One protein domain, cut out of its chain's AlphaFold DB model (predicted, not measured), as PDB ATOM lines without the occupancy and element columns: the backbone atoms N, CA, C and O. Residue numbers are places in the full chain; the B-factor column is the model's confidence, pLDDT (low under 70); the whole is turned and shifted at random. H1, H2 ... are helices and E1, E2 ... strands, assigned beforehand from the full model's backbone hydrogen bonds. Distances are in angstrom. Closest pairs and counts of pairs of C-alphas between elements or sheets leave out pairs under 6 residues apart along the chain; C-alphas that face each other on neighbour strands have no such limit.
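AT A GLANCE: This is residues 520 to 657 of the 658 residues of the protein "Secreted MUCin-binding domain protein" of Listeria welshimeri serovar 6b (strain ATCC 35897 / DSM 20650 / CIP 8149 / NCTC 11857 / SLCC 5334 / V8) (UniProt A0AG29). This is a long rod of strands, most of them running along its length: a strongly twisted five-strand sheet, E2, E5, E6, E7 and E10, makes one half, and a three-strand sheet, E3, E1 and E9, with the small pair E4 and E8, makes the other. E9 runs on into E10 and ties the two halves together, while the short H1 only grazes the larger sheet. The printed part has 138 residues, in the order E1 H1 E2 E3 E4 E5 E6 E7 E8 E9 E10; the class is mostly strand, with under half of the residues in named elements. The larger sheet is branched and its neighbour pairs are antiparallel; the order E3 E1 E9 is mixed; E4 and E8 are antiparallel. The whole is only just compact, close to loose, with a radius of gyration of the C-alphas of 17.2 A and spans of 57 by 27 by 24 A.

IN THESE COORDINATES: Find C-alpha 520 at (192.477, 228.810, 329.751); from there E1 runs 22.4 A to residue 527. H1 is residues 542 to 545, E2 558 to 561, E3 577 to 582 over 16.6 A, E4 586 to 588, E5 594 to 598 over 12.0 A and E6 608 to 611. E7, residues 616 to 624, begins at (181.219, 257.675, 369.690) and spans 23.6 A. E8 is residues 634 to 636, E9 642 to 647 over 16.3 A, and E10 649 to 656 over 22.8 A, ending at (179.779, 254.065, 371.221).

HOW THE PARTS SIT: Look first at E7, where pairing is staggered: E5 and E6 lie on one side, E10 on the other. N 619 and O 653 of E7 and E10 are 3.0 A apart, N 595 and O 623 of E5 and E7 2.8 A. E6 and E7 form a hairpin, with N 610 and O 618 at 2.8 A. E2 lies on the other side of E5 from E7, with N 560 and O 596 at 2.9 A. H1 is too short for an O i to N i+4 pair. E9 and E10 meet only through their link, at 26 degrees. E1 is parallel to E9, with N 525 and O 644 at 2.8 A, and antiparallel to E3, with N 522 and O 579 at 2.9 A. In E4 and E8, N 587 and O 635 are 2.9 A apart.

THE WHOLE: The C-alphas of Asp 614 and Asp 639, the two farthest apart, are 58.0 A from each other. The printed part has no cut. The links E1 to H1, H1 to E2 and E2 to E3 are long. The mean pLDDT of the printed part is 91.5; residues 656 to 657 are under 70.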
ATOM      1  N   VAL A 520     193.266 227.595 329.492       90.25
ATOM      2  CA  VAL A 520     192.477 228.810 329.751       90.25
ATOM      3  C   VAL A 520     192.771 229.290 331.168       90.25
ATOM      4  O   VAL A 520     192.911 228.473 332.077       90.25
ATOM      5  N   LYS A 521     192.855 230.603 331.406       93.12
ATOM      6  CA  LYS A 521     193.090 231.140 332.760       93.12
ATOM      7  C   LYS A 521     191.988 232.066 333.265       93.12
ATOM      8  O   LYS A 521     191.357 232.822 332.527       93.12
ATOM      9  N   ILE A 522     191.832 232.040 334.583       96.19
ATOM     10  CA  ILE A 522     191.044 232.985 335.368       96.19
ATOM     11  C   ILE A 522     192.000 234.051 335.889       96.19
ATOM     12  O   ILE A 522     192.976 233.725 336.562       96.19
ATOM     13  N   THR A 523     191.724 235.319 335.599       97.19
ATOM     14  CA  THR A 523     192.446 236.459 336.173       97.19
ATOM     15  C   THR A 523     191.552 237.130 337.208       97.19
ATOM     16  O   THR A 523     190.594 237.815 336.853       97.19
ATOM     17  N   VAL A 524     191.842 236.922 338.491       97.56
ATOM     18  CA  VAL A 524     191.146 237.598 339.590       97.56
ATOM     19  C   VAL A 524     191.818 238.942 339.837       97.56
ATOM     20  O   VAL A 524     193.010 238.993 340.139       97.56
ATOM     21  N   LYS A 525     191.052 240.023 339.694       97.81
ATOM     22  CA  LYS A 525     191.496 241.403 339.905       97.81
ATOM     23  C   LYS A 525     190.911 241.969 341.187       97.81
ATOM     24  O   LYS A 525     189.741 241.731 341.490       97.81
ATOM     25  N   PHE A 526     191.689 242.804 341.860       97.50
ATOM     26  CA  PHE A 526     191.239 243.623 342.980       97.50
ATOM     27  C   PHE A 526     191.363 245.088 342.577       97.50
ATOM     28  O   PHE A 526     192.428 245.514 342.127       97.50
ATOM     29  N   VAL A 527     190.273 245.846 342.684       97.00
ATOM     30  CA  VAL A 527     190.222 247.264 342.298       97.00
ATOM     31  C   VAL A 527     189.592 248.116 343.388       97.00
ATOM     32  O   VAL A 527     188.833 247.598 344.198       97.00
ATOM     33  N   ASP A 528     189.888 249.408 343.410       94.50
ATOM     34  CA  ASP A 528     189.240 250.379 344.294       94.50
ATOM     35  C   ASP A 528     187.821 250.776 343.810       94.50
ATOM     36  O   ASP A 528     187.230 250.171 342.901       94.50
ATOM     37  N   GLN A 529     187.237 251.797 344.444       90.31
ATOM     38  CA  GLN A 529     185.913 252.314 344.087       90.31
ATOM     39  C   GLN A 529     185.871 252.918 342.674       90.31
ATOM     40  O   GLN A 529     184.875 252.728 341.974       90.31
ATOM     41  N   ASP A 530     186.949 253.551 342.217       93.00
ATOM     42  CA  ASP A 530     187.045 254.179 340.894       93.00
ATOM     43  C   ASP A 530     187.383 253.167 339.781       93.00
ATOM     44  O   ASP A 530     187.019 253.363 338.620       93.00
ATOM     45  N   GLY A 531     187.993 252.034 340.138       92.25
ATOM     46  CA  GLY A 531     188.390 250.950 339.238       92.25
ATOM     47  C   GLY A 531     189.903 250.820 339.012       92.25
ATOM     48  O   GLY A 531     190.310 250.023 338.162       92.25
ATOM     49  N   ASN A 532     190.742 251.557 339.747       96.44
ATOM     50  CA  ASN A 532     192.199 251.391 339.704       96.44
ATOM     51  C   ASN A 532     192.614 250.122 340.475       96.44
ATOM     52  O   ASN A 532     191.863 249.678 341.343       96.44
ATOM     53  N   PRO A 533     193.795 249.526 340.218       97.69
ATOM     54  CA  PRO A 533     194.292 248.386 340.995       97.69
ATOM     55  C   PRO A 533     194.322 248.686 342.500       97.69
ATOM     56  O   PRO A 533     194.888 249.697 342.913       97.69
ATOM     57  N   PHE A 534     193.727 247.810 343.314       97.38
ATOM     58  CA  PHE A 534     193.586 248.037 344.752       97.38
ATOM     59  C   PHE A 534     194.962 248.132 345.425       97.38
ATOM     60  O   PHE A 534     195.742 247.176 345.431       97.38
ATOM     61  N   MET A 535     195.247 249.297 346.000       96.38
ATOM     62  CA  MET A 535     196.400 249.537 346.858       96.38
ATOM     63  C   MET A 535     195.959 249.444 348.314       96.38
ATOM     64  O   MET A 535     194.957 250.049 348.689       96.38
ATOM     65  N   VAL A 536     196.711 248.710 349.133       96.12
ATOM     66  CA  VAL A 536     196.487 248.642 350.581       96.12
ATOM     67  C   VAL A 536     196.682 250.042 351.180       96.12
ATOM     68  O   VAL A 536     197.801 250.556 351.094       96.12
ATOM     69  N   PRO A 537     195.647 250.665 351.776       93.31
ATOM     70  CA  PRO A 537     195.752 252.034 352.274       93.31
ATOM     71  C   PRO A 537     196.765 252.200 353.409       93.31
ATOM     72  O   PRO A 537     197.024 251.274 354.179       93.31
ATOM     73  N   ASP A 538     197.312 253.408 353.511       94.25
ATOM     74  CA  ASP A 538     198.200 253.826 354.590       94.25
ATOM     75  C   ASP A 538     197.384 254.273 355.809       94.25
ATOM     76  O   ASP A 538     196.703 255.304 355.784       94.25
ATOM     77  N   LEU A 539     197.458 253.495 356.886       92.31
ATOM     78  CA  LEU A 539     196.687 253.697 358.110       92.31
ATOM     79  C   LEU A 539     197.131 254.939 358.900       92.31
ATOM     80  O   LEU A 539     196.372 255.387 359.755       92.31
ATOM     81  N   THR A 540     198.297 255.532 358.605       90.94
ATOM     82  CA  THR A 540     198.712 256.831 359.177       90.94
ATOM     83  C   THR A 540     197.993 258.020 358.536       90.94
ATOM     84  O   THR A 540     197.942 259.096 359.128       90.94
ATOM     85  N   THR A 541     197.416 257.829 357.344       90.00
ATOM     86  CA  THR A 541     196.667 258.857 356.590       90.00
ATOM     87  C   THR A 541     195.181 258.530 356.427       90.00
ATOM     88  O   THR A 541     194.407 259.359 355.949       90.00
ATOM     89  N   TYR A 542     194.768 257.325 356.823       88.81
ATOM     90  CA  TYR A 542     193.381 256.878 356.767       88.81
ATOM     91  C   TYR A 542     192.487 257.725 357.684       88.81
ATOM     92  O   TYR A 542     192.894 258.054 358.798       88.81
ATOM     93  N   GLN A 543     191.284 258.077 357.207       84.75
ATOM     94  CA  GLN A 543     190.367 259.021 357.871       84.75
ATOM     95  C   GLN A 543     191.112 260.293 358.338       84.75
ATOM     96  O   GLN A 543     191.187 260.585 359.521       84.75
ATOM     97  N   ASP A 544     191.767 260.981 357.393       85.25
ATOM     98  CA  ASP A 544     192.574 262.202 357.598       85.25
ATOM     99  C   ASP A 544     193.679 262.113 358.686       85.25
ATOM    100  O   ASP A 544     194.270 263.125 359.072       85.25
ATOM    101  N   GLY A 545     194.023 260.896 359.130       85.62
ATOM    102  CA  GLY A 545     195.011 260.618 360.176       85.62
ATOM    103  C   GLY A 545     194.427 260.361 361.571       85.62
ATOM    104  O   GLY A 545     195.196 260.280 362.532       85.62
ATOM    105  N   ASP A 546     193.107 260.188 361.705       85.94
ATOM    106  CA  ASP A 546     192.391 260.031 362.985       85.94
ATOM    107  C   ASP A 546     192.933 258.899 363.884       85.94
ATOM    108  O   ASP A 546     192.806 258.969 365.105       85.94
ATOM    109  N   PHE A 547     193.592 257.871 363.334       88.69
ATOM    110  CA  PHE A 547     194.208 256.793 364.127       88.69
ATOM    111  C   PHE A 547     195.547 257.166 364.790       88.69
ATOM    112  O   PHE A 547     195.926 256.541 365.786       88.69
ATOM    113  N   VAL A 548     196.273 258.165 364.279       89.31
ATOM    114  CA  VAL A 548     197.640 258.504 364.727       89.31
ATOM    115  C   VAL A 548     197.731 258.882 366.221       89.31
ATOM    116  O   VAL A 548     198.690 258.455 366.867       89.31
ATOM    117  N   PRO A 549     196.767 259.604 366.833       88.19
ATOM    118  CA  PRO A 549     196.786 259.890 368.273       88.19
ATOM    119  C   PRO A 549     196.619 258.655 369.174       88.19
ATOM    120  O   PRO A 549     197.001 258.705 370.343       88.19
ATOM    121  N   PHE A 550     196.044 257.564 368.655       86.75
ATOM    122  CA  PHE A 550     195.638 256.390 369.441       86.75
ATOM    123  C   PHE A 550     196.549 255.173 369.223       86.75
ATOM    124  O   PHE A 550     196.717 254.360 370.134       86.75
ATOM    125  N   TYR A 551     197.192 255.069 368.056       88.00
ATOM    126  CA  TYR A 551     198.062 253.954 367.681       88.00
ATOM    127  C   TYR A 551     199.475 254.446 367.338       88.00
ATOM    128  O   TYR A 551     199.766 254.867 366.223       88.00
ATOM    129  N   SER A 552     200.400 254.332 368.294       82.50
ATOM    130  CA  SER A 552     201.766 254.880 368.206       82.50
ATOM    131  C   SER A 552     202.724 254.177 367.226       82.50
ATOM    132  O   SER A 552     203.903 254.523 367.177       82.50
ATOM    133  N   ASN A 553     202.252 253.175 366.479       88.50
ATOM    134  CA  ASN A 553     203.040 252.386 365.527       88.50
ATOM    135  C   ASN A 553     202.115 251.742 364.473       88.50
ATOM    136  O   ASN A 553     201.924 250.526 364.460       88.50
ATOM    137  N   LEU A 554     201.457 252.553 363.641       90.38
ATOM    138  CA  LEU A 554     200.518 252.056 362.622       90.38
ATOM    139  C   LEU A 554     201.224 251.277 361.497       90.38
ATOM    140  O   LEU A 554     200.666 250.304 360.994       90.38
ATOM    141  N   ASP A 555     202.475 251.618 361.185       89.12
ATOM    142  CA  ASP A 555     203.344 250.950 360.203       89.12
ATOM    143  C   ASP A 555     203.541 249.444 360.470       89.12
ATOM    144  O   ASP A 555     203.874 248.685 359.557       89.12
ATOM    145  N   GLN A 556     203.343 248.988 361.716       90.94
ATOM    146  CA  GLN A 556     203.456 247.569 362.071       90.94
ATOM    147  C   GLN A 556     202.361 246.709 361.428       90.94
ATOM    148  O   GLN A 556     202.564 245.509 361.229       90.94
ATOM    149  N   TYR A 557     201.200 247.306 361.132       94.69
ATOM    150  CA  TYR A 557     200.041 246.577 360.644       94.69
ATOM    151  C   TYR A 557     200.189 246.207 359.168       94.69
ATOM    152  O   TYR A 557     200.659 246.983 358.331       94.69
ATOM    153  N   LYS A 558     199.743 244.999 358.844       96.06
ATOM    154  CA  LYS A 558     199.709 244.444 357.490       96.06
ATOM    155  C   LYS A 558     198.298 244.015 357.141       96.06
ATOM    156  O   LYS A 558     197.411 244.028 357.990       96.06
ATOM    157  N   VAL A 559     198.086 243.634 355.889       96.81
ATOM    158  CA  VAL A 559     196.771 243.223 355.399       96.81
ATOM    159  C   VAL A 559     196.872 241.858 354.729       96.81
ATOM    160  O   VAL A 559     197.661 241.682 353.802       96.81
ATOM    161  N   GLN A 560     196.091 240.887 355.204       97.19
ATOM    162  CA  GLN A 560     196.040 239.526 354.666       97.19
ATOM    163  C   GLN A 560     194.766 239.298 353.851       97.19
ATOM    164  O   GLN A 560     193.670 239.519 354.361       97.19
ATOM    165  N   LEU A 561     194.911 238.788 352.626       97.50
ATOM    166  CA  LEU A 561     193.801 238.268 351.827       97.50
ATOM    167  C   LEU A 561     193.429 236.850 352.287       97.50
ATOM    168  O   LEU A 561     194.256 235.942 352.223       97.50
ATOM    169  N   ASP A 562     192.181 236.649 352.700       95.62
ATOM    170  CA  ASP A 562     191.637 235.369 353.181       95.62
ATOM    171  C   ASP A 562     191.600 234.250 352.122       95.62
ATOM    172  O   ASP A 562     191.740 233.071 352.442       95.62
ATOM    173  N   TYR A 563     191.439 234.600 350.846       95.25
ATOM    174  CA  TYR A 563     191.319 233.624 349.761       95.25
ATOM    175  C   TYR A 563     192.593 232.795 349.522       95.25
ATOM    176  O   TYR A 563     192.511 231.625 349.145       95.25
ATOM    177  N   ASN A 564     193.775 233.383 349.724       94.25
ATOM    178  CA  ASN A 564     195.065 232.731 349.461       94.25
ATOM    179  C   ASN A 564     196.108 232.929 350.580       94.25
ATOM    180  O   ASN A 564     197.273 232.566 350.401       94.25
ATOM    181  N   GLN A 565     195.705 233.516 351.712       96.19
ATOM    182  CA  GLN A 565     196.537 233.871 352.867       96.19
ATOM    183  C   GLN A 565     197.734 234.799 352.567       96.19
ATOM    184  O   GLN A 565     198.602 234.965 353.431       96.19
ATOM    185  N   GLN A 566     197.806 235.435 351.388       96.25
ATOM    186  CA  GLN A 566     198.895 236.363 351.062       96.25
ATOM    187  C   GLN A 566     198.814 237.634 351.912       96.25
ATOM    188  O   GLN A 566     197.738 238.181 352.139       96.25
ATOM    189  N   ILE A 567     199.981 238.091 352.371       96.19
ATOM    190  CA  ILE A 567     200.140 239.256 353.242       96.19
ATOM    191  C   ILE A 567     200.785 240.385 352.441       96.19
ATOM    192  O   ILE A 567     201.833 240.202 351.816       96.19
ATOM    193  N   TYR A 568     200.171 241.560 352.508       96.75
ATOM    194  CA  TYR A 568     200.581 242.784 351.838       96.75
ATOM    195  C   TYR A 568     200.937 243.849 352.880       96.75
ATOM    196  O   TYR A 568     200.347 243.908 353.962       96.75
ATOM    197  N   ASN A 569     201.921 244.690 352.566       95.62
ATOM    198  CA  ASN A 569     202.263 245.852 353.388       95.62
ATOM    199  C   ASN A 569     201.381 247.051 352.986       95.62
ATOM    200  O   ASN A 569     200.773 247.048 351.917       95.62
ATOM    201  N   GLN A 570     201.331 248.090 353.816       94.38
ATOM    202  CA  GLN A 570     200.667 249.351 353.467       94.38
ATOM    203  C   GLN A 570     201.361 250.022 352.262       94.38
ATOM    204  O   GLN A 570     202.549 249.793 352.018       94.38
ATOM    205  N   ASN A 571     200.611 250.799 351.474       94.62
ATOM    206  CA  ASN A 571     201.010 251.364 350.173       94.62
ATOM    207  C   ASN A 571     201.385 250.330 349.082       94.62
ATOM    208  O   ASN A 571     201.916 250.690 348.030       94.62
ATOM    209  N   GLN A 572     201.111 249.037 349.288       96.19
ATOM    210  CA  GLN A 572     201.370 247.993 348.292       96.19
ATOM    211  C   GLN A 572     200.151 247.777 347.384       96.19
ATOM    212  O   GLN A 572     199.043 247.551 347.866       96.19
ATOM    213  N   VAL A 573     200.358 247.778 346.064       96.88
ATOM    214  CA  VAL A 573     199.336 247.337 345.096       96.88
ATOM    215  C   VAL A 573     199.184 245.817 345.166       96.88
ATOM    216  O   VAL A 573     200.175 245.084 345.083       96.88
ATOM    217  N   VAL A 574     197.947 245.344 345.297       97.25
ATOM    218  CA  VAL A 574     197.610 243.918 345.266       97.25
ATOM    219  C   VAL A 574     197.653 243.425 343.809       97.25
ATOM    220  O   VAL A 574     196.971 243.995 342.956       97.25
ATOM    221  N   PRO A 575     198.457 242.396 343.483       96.69
ATOM    222  CA  PRO A 575     198.585 241.893 342.117       96.69
ATOM    223  C   PRO A 575     197.378 241.041 341.697       96.69
ATOM    224  O   PRO A 575     196.720 240.417 342.529       96.69
ATOM    225  N   ASP A 576     197.145 240.951 340.385       97.31
ATOM    226  CA  ASP A 576     196.199 239.990 339.808       97.31
ATOM    227  C   ASP A 576     196.585 238.545 340.191       97.31
ATOM    228  O   ASP A 576     197.741 238.140 340.025       97.31
ATOM    229  N   ILE A 577     195.616 237.732 340.618       96.94
ATOM    230  CA  ILE A 577     195.816 236.288 340.824       96.94
ATOM    231  C   ILE A 577     195.436 235.557 339.536       96.94
ATOM    232  O   ILE A 577     194.320 235.701 339.040       96.94
ATOM    233  N   VAL A 578     196.348 234.738 339.009       96.00
ATOM    234  CA  VAL A 578     196.110 233.914 337.814       96.00
ATOM    235  C   VAL A 578     195.919 232.454 338.217       96.00
ATOM    236  O   VAL A 578     196.821 231.848 338.791       96.00
ATOM    237  N   ILE A 579     194.760 231.885 337.885       95.19
ATOM    238  CA  ILE A 579     194.420 230.476 338.122       95.19
ATOM    239  C   ILE A 579     194.375 229.762 336.762       95.19
ATOM    240  O   ILE A 579     193.598 230.187 335.902       95.19
ATOM    241  N   PRO A 580     195.185 228.715 336.528       93.06
ATOM    242  CA  PRO A 580     195.116 227.921 335.305       93.06
ATOM    243  C   PRO A 580     193.949 226.924 335.345       93.06
ATOM    244  O   PRO A 580     193.606 226.398 336.403       93.06
ATOM    245  N   GLY A 581     193.395 226.620 334.177       89.94
ATOM    246  CA  GLY A 581     192.410 225.570 333.939       89.94
ATOM    247  C   GLY A 581     192.351 225.215 332.451       89.94
ATOM    248  O   GLY A 581     193.222 225.605 331.667       89.94
ATOM    249  N   LYS A 582     191.323 224.471 332.056       89.62
ATOM    250  CA  LYS A 582     191.046 224.092 330.669       89.62
ATOM    251  C   LYS A 582     189.616 224.426 330.274       89.62
ATOM    252  O   LYS A 582     188.722 224.515 331.112       89.62
ATOM    253  N   GLU A 583     189.385 224.574 328.977       86.75
ATOM    254  CA  GLU A 583     188.036 224.632 328.415       86.75
ATOM    255  C   GLU A 583     187.188 223.440 328.901       86.75
ATOM    256  O   GLU A 583     187.615 222.289 328.827       86.75
ATOM    257  N   GLY A 584     185.988 223.722 329.416       86.25
ATOM    258  CA  GLY A 584     185.109 222.730 330.039       86.25
ATOM    259  C   GLY A 584     185.268 222.567 331.558       86.25
ATOM    260  O   GLY A 584     184.358 222.017 332.181       86.25
ATOM    261  N   ASP A 585     186.338 223.076 332.182       90.25
ATOM    262  CA  ASP A 585     186.476 223.042 333.644       90.25
ATOM    263  C   ASP A 585     185.439 223.949 334.325       90.25
ATOM    264  O   ASP A 585     185.167 225.072 333.887       90.25
ATOM    265  N   ALA A 586     184.877 223.477 335.439       93.00
ATOM    266  CA  ALA A 586     184.018 224.281 336.300       93.00
ATOM    267  C   ALA A 586     184.855 225.074 337.317       93.00
ATOM    268  O   ALA A 586     185.751 224.524 337.956       93.00
ATOM    269  N   TYR A 587     184.521 226.349 337.515       94.56
ATOM    270  CA  TYR A 587     185.166 227.224 338.494       94.56
ATOM    271  C   TYR A 587     184.136 227.888 339.413       94.56
ATOM    272  O   TYR A 587     182.988 228.122 339.033       94.56
ATOM    273  N   SER A 588     184.558 228.210 340.635       95.50
ATOM    274  CA  SER A 588     183.797 229.024 341.581       95.50
ATOM    275  C   SER A 588     184.764 229.748 342.513       95.50
ATOM    276  O   SER A 588     185.674 229.134 343.074       95.50
ATOM    277  N   LEU A 589     184.582 231.058 342.648       96.62
ATOM    278  CA  LEU A 589     185.342 231.932 343.534       96.62
ATOM    279  C   LEU A 589     184.443 232.445 344.677       96.62
ATOM    280  O   LEU A 589     183.220 232.542 344.504       96.62
ATOM    281  N   PRO A 590     185.023 232.808 345.839       95.50
ATOM    282  CA  PRO A 590     184.287 233.378 346.964       95.50
ATOM    283  C   PRO A 590     183.340 234.528 346.585       95.50
ATOM    284  O   PRO A 590     183.625 235.344 345.707       95.50
ATOM    285  N   LYS A 591     182.202 234.624 347.285       95.25
ATOM    286  CA  LYS A 591     181.296 235.787 347.180       95.25
ATOM    287  C   LYS A 591     181.899 237.041 347.815       95.25
ATOM    288  O   LYS A 591     181.672 238.144 347.325       95.25
ATOM    289  N   GLU A 592     182.649 236.838 348.892       94.50
ATOM    290  CA  GLU A 592     183.346 237.860 349.658       94.50
ATOM    291  C   GLU A 592     184.853 237.565 349.599       94.50
ATOM    292  O   GLU A 592     185.245 236.408 349.731       94.50
ATOM    293  N   MET A 593     185.671 238.588 349.368       96.50
ATOM    294  CA  MET A 593     187.136 238.559 349.430       96.50
ATOM    295  C   MET A 593     187.555 239.526 350.532       96.50
ATOM    296  O   MET A 593     187.230 240.712 350.443       96.50
ATOM    297  N   ASN A 594     188.240 239.041 351.567       96.31
ATOM    298  CA  ASN A 594     188.521 239.807 352.777       96.31
ATOM    299  C   ASN A 594     190.012 240.090 352.935       96.31
ATOM    300  O   ASN A 594     190.829 239.185 353.070       96.31
ATOM    301  N   PHE A 595     190.334 241.375 352.983       97.50
ATOM    302  CA  PHE A 595     191.643 241.944 353.253       97.50
ATOM    303  C   PHE A 595     191.673 242.384 354.723       97.50
ATOM    304  O   PHE A 595     191.366 243.529 355.063       97.50
ATOM    305  N   ASN A 596     191.970 241.434 355.607       97.31
ATOM    306  CA  ASN A 596     191.894 241.589 357.059       97.31
ATOM    307  C   ASN A 596     193.169 242.239 357.619       97.31
ATOM    308  O   ASN A 596     194.272 241.907 357.182       97.31
ATOM    309  N   ILE A 597     193.028 243.137 358.598       96.00
ATOM    310  CA  ILE A 597     194.162 243.825 359.237       96.00
ATOM    311  C   ILE A 597     194.864 242.866 360.213       96.00
ATOM    312  O   ILE A 597     194.210 242.108 360.926       96.00
ATOM    313  N   MET A 598     196.198 242.883 360.232       94.69
ATOM    314  CA  MET A 598     197.057 241.932 360.942       94.69
ATOM    315  C   MET A 598     198.185 242.648 361.703       94.69
ATOM    316  O   MET A 598     198.789 243.568 361.155       94.69
ATOM    317  N   ASP A 599     198.489 242.226 362.935       92.31
ATOM    318  CA  ASP A 599     199.572 242.790 363.765       92.31
ATOM    319  C   ASP A 599     200.982 242.246 363.442       92.31
ATOM    320  O   ASP A 599     201.172 241.364 362.601       92.31
ATOM    321  N   ASP A 600     201.990 242.760 364.153       89.38
ATOM    322  CA  ASP A 600     203.405 242.365 364.050       89.38
ATOM    323  C   ASP A 600     203.680 240.890 364.410       89.38
ATOM    324  O   ASP A 600     204.742 240.358 364.075       89.38
ATOM    325  N   LYS A 601     202.732 240.221 365.076       90.69
ATOM    326  CA  LYS A 601     202.808 238.822 365.526       90.69
ATOM    327  C   LYS A 601     202.021 237.875 364.613       90.69
ATOM    328  O   LYS A 601     202.114 236.661 364.790       90.69
ATOM    329  N   GLY A 602     201.276 238.405 363.641       89.88
ATOM    330  CA  GLY A 602     200.446 237.639 362.712       89.88
ATOM    331  C   GLY A 602     199.008 237.389 363.184       89.88
ATOM    332  O   GLY A 602     198.316 236.567 362.584       89.88
ATOM    333  N   ASN A 603     198.541 238.068 364.235       93.81
ATOM    334  CA  ASN A 603     197.145 237.999 364.672       93.81
ATOM    335  C   ASN A 603     196.277 238.891 363.781       93.81
ATOM    336  O   ASN A 603     196.644 240.037 363.526       93.81
ATOM    337  N   ILE A 604     195.104 238.407 363.368       94.62
ATOM    338  CA  ILE A 604     194.069 239.272 362.788       94.62
ATOM    339  C   ILE A 604     193.492 240.172 363.888       94.62
ATOM    340  O   ILE A 604     193.261 239.719 365.009       94.62
ATOM    341  N   ILE A 605     193.281 241.443 363.559       91.50
ATOM    342  CA  ILE A 605     192.761 242.475 364.455       91.50
ATOM    343  C   ILE A 605     191.285 242.728 364.141       91.50
ATOM    344  O   ILE A 605     190.943 243.043 363.004       91.50
ATOM    345  N   ASP A 606     190.423 242.625 365.158       88.44
ATOM    346  CA  ASP A 606     188.970 242.806 365.015       88.44
ATOM    347  C   ASP A 606     188.587 244.209 364.514       88.44
ATOM    348  O   ASP A 606     187.596 244.354 363.801       88.44
ATOM    349  N   TYR A 607     189.324 245.248 364.926       89.69
ATOM    350  CA  TYR A 607     189.211 246.619 364.418       89.69
ATOM    351  C   TYR A 607     190.319 247.542 364.951       89.69
ATOM    352  O   TYR A 607     190.863 247.326 366.036       89.69
ATOM    353  N   LEU A 608     190.578 248.627 364.219       90.25
ATOM    354  CA  LEU A 608     191.236 249.840 364.717       90.25
ATOM    355  C   LEU A 608     190.176 250.941 364.867       90.25
ATOM    356  O   LEU A 608     189.342 251.071 363.974       90.25
ATOM    357  N   ILE A 609     190.177 251.707 365.968       89.75
ATOM    358  CA  ILE A 609     189.191 252.774 366.242       89.75
ATOM    359  C   ILE A 609     189.814 254.063 366.797       89.75
ATOM    360  O   ILE A 609     190.724 254.021 367.620       89.75
ATOM    361  N   ALA A 610     189.245 255.201 366.404       86.69
ATOM    362  CA  ALA A 610     189.461 256.525 366.974       86.69
ATOM    363  C   ALA A 610     188.145 257.038 367.604       86.69
ATOM    364  O   ALA A 610     187.111 257.016 366.929       86.69
ATOM    365  N   PRO A 611     188.131 257.469 368.880       83.62
ATOM    366  CA  PRO A 611     186.970 258.124 369.480       83.62
ATOM    367  C   PRO A 611     186.717 259.525 368.893       83.62
ATOM    368  O   PRO A 611     187.622 260.356 368.824       83.62
ATOM    369  N   ASP A 612     185.461 259.774 368.524       80.62
ATOM    370  CA  ASP A 612     184.902 261.075 368.150       80.62
ATOM    371  C   ASP A 612     184.654 261.952 369.400       80.62
ATOM    372  O   ASP A 612     184.630 261.489 370.541       80.62
ATOM    373  N   ALA A 613     184.396 263.246 369.185       77.69
ATOM    374  CA  ALA A 613     184.111 264.216 370.249       77.69
ATOM    375  C   ALA A 613     182.681 264.145 370.847       77.69
ATOM    376  O   ALA A 613     182.306 265.026 371.622       77.69
ATOM    377  N   ASP A 614     181.872 263.148 370.474       78.19
ATOM    378  CA  ASP A 614     180.458 262.980 370.851       78.19
ATOM    379  C   ASP A 614     180.162 261.654 371.592       78.19
ATOM    380  O   ASP A 614     179.037 261.153 371.557       78.19
ATOM    381  N   ASP A 615     181.172 261.097 372.272       77.62
ATOM    382  CA  ASP A 615     181.163 259.777 372.932       77.62
ATOM    383  C   ASP A 615     180.879 258.596 371.973       77.62
ATOM    384  O   ASP A 615     180.434 257.516 372.383       77.62
ATOM    385  N   THR A 616     181.184 258.763 370.682       82.25
ATOM    386  CA  THR A 616     181.219 257.675 369.690       82.25
ATOM    387  C   THR A 616     182.646 257.397 369.208       82.25
ATOM    388  O   THR A 616     183.603 258.014 369.669       82.25
ATOM    389  N   ALA A 617     182.831 256.399 368.347       83.00
ATOM    390  CA  ALA A 617     184.118 256.036 367.776       83.00
ATOM    391  C   ALA A 617     183.958 255.507 366.348       83.00
ATOM    392  O   ALA A 617     183.118 254.636 366.087       83.00
ATOM    393  N   ARG A 618     184.805 256.004 365.443       86.69
ATOM    394  CA  ARG A 618     184.962 255.513 364.067       86.69
ATOM    395  C   ARG A 618     186.131 254.561 363.986       86.69
ATOM    396  O   ARG A 618     187.038 254.605 364.808       86.69
ATOM    397  N   GLY A 619     186.116 253.684 362.999       89.56
ATOM    398  CA  GLY A 619     187.198 252.736 362.817       89.56
ATOM    399  C   GLY A 619     187.089 251.934 361.545       89.56
ATOM    400  O   GLY A 619     186.150 252.111 360.777       89.56
ATOM    401  N   ILE A 620     188.024 251.007 361.373       92.75
ATOM    402  CA  ILE A 620     188.050 250.042 360.278       92.75
ATOM    403  C   ILE A 620     188.266 248.628 360.823       92.75
ATOM    404  O   ILE A 620     189.091 248.410 361.709       92.75
ATOM    405  N   MET A 621     187.520 247.664 360.279       93.38
ATOM    406  CA  MET A 621     187.646 246.232 360.589       93.38
ATOM    407  C   MET A 621     188.505 245.490 359.551       93.38
ATOM    408  O   MET A 621     189.382 244.701 359.889       93.38
ATOM    409  N   LYS A 622     188.237 245.731 358.267       94.81
ATOM    410  CA  LYS A 622     188.856 245.055 357.117       94.81
ATOM    411  C   LYS A 622     188.655 245.895 355.859       94.81
ATOM    412  O   LYS A 622     187.813 246.789 355.859       94.81
ATOM    413  N   PHE A 623     189.320 245.546 354.764       96.00
ATOM    414  CA  PHE A 623     188.861 245.906 353.419       96.00
ATOM    415  C   PHE A 623     188.200 244.675 352.777       96.00
ATOM    416  O   PHE A 623     188.583 243.542 353.060       96.00
ATOM    417  N   TYR A 624     187.159 244.856 351.969       95.75
ATOM    418  CA  TYR A 624     186.378 243.757 351.386       95.75
ATOM    419  C   TYR A 624     185.565 244.219 350.173       95.75
ATOM    420  O   TYR A 624     185.441 245.418 349.948       95.75
ATOM    421  N   ASN A 625     184.969 243.315 349.391       94.69
ATOM    422  CA  ASN A 625     184.207 243.708 348.192       94.69
ATOM    423  C   ASN A 625     182.757 244.183 348.425       94.69
ATOM    424  O   ASN A 625     181.983 244.308 347.471       94.69
ATOM    425  N   GLY A 626     182.353 244.459 349.667       87.25
ATOM    426  CA  GLY A 626     181.017 244.984 349.947       87.25
ATOM    427  C   GLY A 626     179.887 244.037 349.537       87.25
ATOM    428  O   GLY A 626     180.010 242.816 349.551       87.25
ATOM    429  N   ILE A 627     178.777 244.634 349.102       83.12
ATOM    430  CA  ILE A 627     177.694 243.934 348.390       83.12
ATOM    431  C   ILE A 627     178.002 243.723 346.893       83.12
ATOM    432  O   ILE A 627     177.178 243.169 346.169       83.12
ATOM    433  N   SER A 628     179.173 244.162 346.411       86.56
ATOM    434  CA  SER A 628     179.590 244.077 345.007       86.56
ATOM    435  C   SER A 628     180.170 242.692 344.699       86.56
ATOM    436  O   SER A 628     181.374 242.520 344.495       86.56
ATOM    437  N   ILE A 629     179.301 241.682 344.696       92.75
ATOM    438  CA  ILE A 629     179.637 240.299 344.337       92.75
ATOM    439  C   ILE A 629     179.748 240.194 342.805       92.75
ATOM    440  O   ILE A 629     178.770 240.505 342.124       92.75
ATOM    441  N   PRO A 630     180.871 239.719 342.230       95.00
ATOM    442  CA  PRO A 630     180.969 239.530 340.785       95.00
ATOM    443  C   PRO A 630     180.001 238.446 340.290       95.00
ATOM    444  O   PRO A 630     179.955 237.331 340.826       95.00
ATOM    445  N   GLU A 631     179.232 238.760 339.245       94.25
ATOM    446  CA  GLU A 631     178.286 237.817 338.631       94.25
ATOM    447  C   GLU A 631     179.020 236.634 337.985       94.25
ATOM    448  O   GLU A 631     178.616 235.486 338.146       94.25
ATOM    449  N   ASN A 632     180.158 236.899 337.337       94.44
ATOM    450  CA  ASN A 632     180.995 235.910 336.654       94.44
ATOM    451  C   ASN A 632     182.035 235.225 337.564       94.44
ATOM    452  O   ASN A 632     183.056 234.752 337.075       94.44
ATOM    453  N   ARG A 633     181.811 235.177 338.883       94.81
ATOM    454  CA  ARG A 633     182.721 234.494 339.826       94.81
ATOM    455  C   ARG A 633     182.673 232.960 339.731       94.81
ATOM    456  O   ARG A 633     183.518 232.292 340.316       94.81
ATOM    457  N   GLU A 634     181.657 232.404 339.076       95.38
ATOM    458  CA  GLU A 634     181.419 230.963 338.963       95.38
ATOM    459  C   GLU A 634     180.828 230.598 337.596       95.38
ATOM    460  O   GLU A 634     180.118 231.397 336.983       95.38
ATOM    461  N   GLY A 635     181.118 229.391 337.112       92.69
ATOM    462  CA  GLY A 635     180.643 228.908 335.817       92.69
ATOM    463  C   GLY A 635     181.538 227.823 335.223       92.69
ATOM    464  O   GLY A 635     182.203 227.084 335.944       92.69
ATOM    465  N   THR A 636     181.562 227.747 333.894       92.19
ATOM    466  CA  THR A 636     182.403 226.819 333.121       92.19
ATOM    467  C   THR A 636     183.324 227.613 332.199       92.19
ATOM    468  O   THR A 636     182.871 228.565 331.556       92.19
ATOM    469  N   LEU A 637     184.602 227.239 332.136       90.56
ATOM    470  CA  LEU A 637     185.573 227.825 331.214       90.56
ATOM    471  C   LEU A 637     185.229 227.462 329.761       90.56
ATOM    472  O   LEU A 637     184.747 226.367 329.469       90.56
ATOM    473  N   LYS A 638     185.486 228.400 328.851       86.62
ATOM    474  CA  LYS A 638     185.274 228.282 327.399       86.62
ATOM    475  C   LYS A 638     186.589 228.569 326.674       86.62
ATOM    476  O   LYS A 638     187.585 228.831 327.334       86.62
ATOM    477  N   ASP A 639     186.556 228.630 325.350       80.88
ATOM    478  CA  ASP A 639     187.621 229.042 324.420       80.88
ATOM    479  C   ASP A 639     188.429 230.334 324.730       80.88
ATOM    480  O   ASP A 639     189.274 230.727 323.923       80.88
ATOM    481  N   LYS A 640     188.175 231.042 325.841       85.00
ATOM    482  CA  LYS A 640     188.777 232.339 326.188       85.00
ATOM    483  C   LYS A 640     189.012 232.499 327.688       85.00
ATOM    484  O   LYS A 640     188.172 232.120 328.505       85.00
ATOM    485  N   ASP A 641     190.114 233.173 328.012       91.19
ATOM    486  CA  ASP A 641     190.429 233.667 329.355       91.19
ATOM    487  C   ASP A 641     189.289 234.504 329.944       91.19
ATOM    488  O   ASP A 641     188.647 235.298 329.249       91.19
ATOM    489  N   ILE A 642     189.089 234.380 331.257       94.06
ATOM    490  CA  ILE A 642     188.085 235.147 331.998       94.06
ATOM    491  C   ILE A 642     188.736 236.083 333.016       94.06
ATOM    492  O   ILE A 642     189.797 235.798 333.574       94.06
ATOM    493  N   VAL A 643     188.075 237.208 333.282       96.44
ATOM    494  CA  VAL A 643     188.518 238.214 334.253       96.44
ATOM    495  C   VAL A 643     187.405 238.431 335.272       96.44
ATOM    496  O   VAL A 643     186.294 238.802 334.895       96.44
ATOM    497  N   VAL A 644     187.693 238.195 336.551       97.19
ATOM    498  CA  VAL A 644     186.742 238.373 337.661       97.19
ATOM    499  C   VAL A 644     187.263 239.494 338.548       97.19
ATOM    500  O   VAL A 644     188.354 239.384 339.101       97.19
ATOM    501  N   THR A 645     186.507 240.582 338.672       97.44
ATOM    502  CA  THR A 645     186.987 241.817 339.308       97.44
ATOM    503  C   THR A 645     186.222 242.109 340.590       97.44
ATOM    504  O   THR A 645     185.030 242.408 340.553       97.44
ATOM    505  N   TYR A 646     186.921 242.069 341.721       97.56
ATOM    506  CA  TYR A 646     186.398 242.424 343.036       97.56
ATOM    507  C   TYR A 646     186.708 243.897 343.328       97.56
ATOM    508  O   TYR A 646     187.871 244.283 343.448       97.56
ATOM    509  N   ARG A 647     185.662 244.726 343.442       96.81
ATOM    510  CA  ARG A 647     185.767 246.127 343.880       96.81
ATOM    511  C   ARG A 647     185.859 246.177 345.399       96.81
ATOM    512  O   ARG A 647     184.853 245.966 346.066       96.81
ATOM    513  N   ILE A 648     187.049 246.443 345.917       97.00
ATOM    514  CA  ILE A 648     187.378 246.499 347.337       97.00
ATOM    515  C   ILE A 648     187.077 247.889 347.908       97.00
ATOM    516  O   ILE A 648     187.405 248.920 347.321       97.00
ATOM    517  N   ILE A 649     186.440 247.891 349.074       94.25
ATOM    518  CA  ILE A 649     186.074 249.050 349.887       94.25
ATOM    519  C   ILE A 649     186.476 248.789 351.346       94.25
ATOM    520  O   ILE A 649     186.588 247.624 351.744       94.25
ATOM    521  N   PRO A 650     186.687 249.819 352.176       93.44
ATOM    522  CA  PRO A 650     186.786 249.613 353.615       93.44
ATOM    523  C   PRO A 650     185.462 249.107 354.204       93.44
ATOM    524  O   PRO A 650     184.373 249.461 353.751       93.44
ATOM    525  N   TYR A 651     185.567 248.283 355.243       92.75
ATOM    526  CA  TYR A 651     184.507 248.052 356.216       92.75
ATOM    527  C   TYR A 651     184.768 248.990 357.393       92.75
ATOM    528  O   TYR A 651     185.423 248.613 358.374       92.75
ATOM    529  N   ASP A 652     184.283 250.224 357.273       87.44
ATOM    530  CA  ASP A 652     184.279 251.165 358.385       87.44
ATOM    531  C   ASP A 652     183.256 250.733 359.448       87.44
ATOM    532  O   ASP A 652     182.202 250.169 359.141       87.44
ATOM    533  N   ILE A 653     183.563 250.999 360.716       84.56
ATOM    534  CA  ILE A 653     182.673 250.751 361.852       84.56
ATOM    535  C   ILE A 653     182.389 252.042 362.614       84.56
ATOM    536  O   ILE A 653     183.235 252.925 362.713       84.56
ATOM    537  N   TYR A 654     181.193 252.109 363.194       82.81
ATOM    538  CA  TYR A 654     180.773 253.158 364.116       82.81
ATOM    539  C   TYR A 654     180.239 252.495 365.386       82.81
ATOM    540  O   TYR A 654     179.412 251.579 365.309       82.81
ATOM    541  N   ARG A 655     180.746 252.900 366.550       73.19
ATOM    542  CA  ARG A 655     180.374 252.347 367.863       73.19
ATOM    543  C   ARG A 655     180.240 253.475 368.892       73.19
ATOM    544  O   ARG A 655     180.816 254.535 368.682       73.19
ATOM    545  N   PRO A 656     179.537 253.268 370.018       65.00
ATOM    546  CA  PRO A 656     179.779 254.065 371.221       65.00
ATOM    547  C   PRO A 656     181.256 253.953 371.627       65.00
ATOM    548  O   PRO A 656     181.860 252.893 371.422       65.00
ATOM    549  N   ALA A 657     181.827 255.015 372.192       57.31
ATOM    550  CA  ALA A 657     183.189 254.985 372.715       57.31
ATOM    551  C   ALA A 657     183.316 253.956 373.871       57.31
ATOM    552  O   ALA A 657     182.365 253.799 374.645       57.31
TER     553      ALA A 657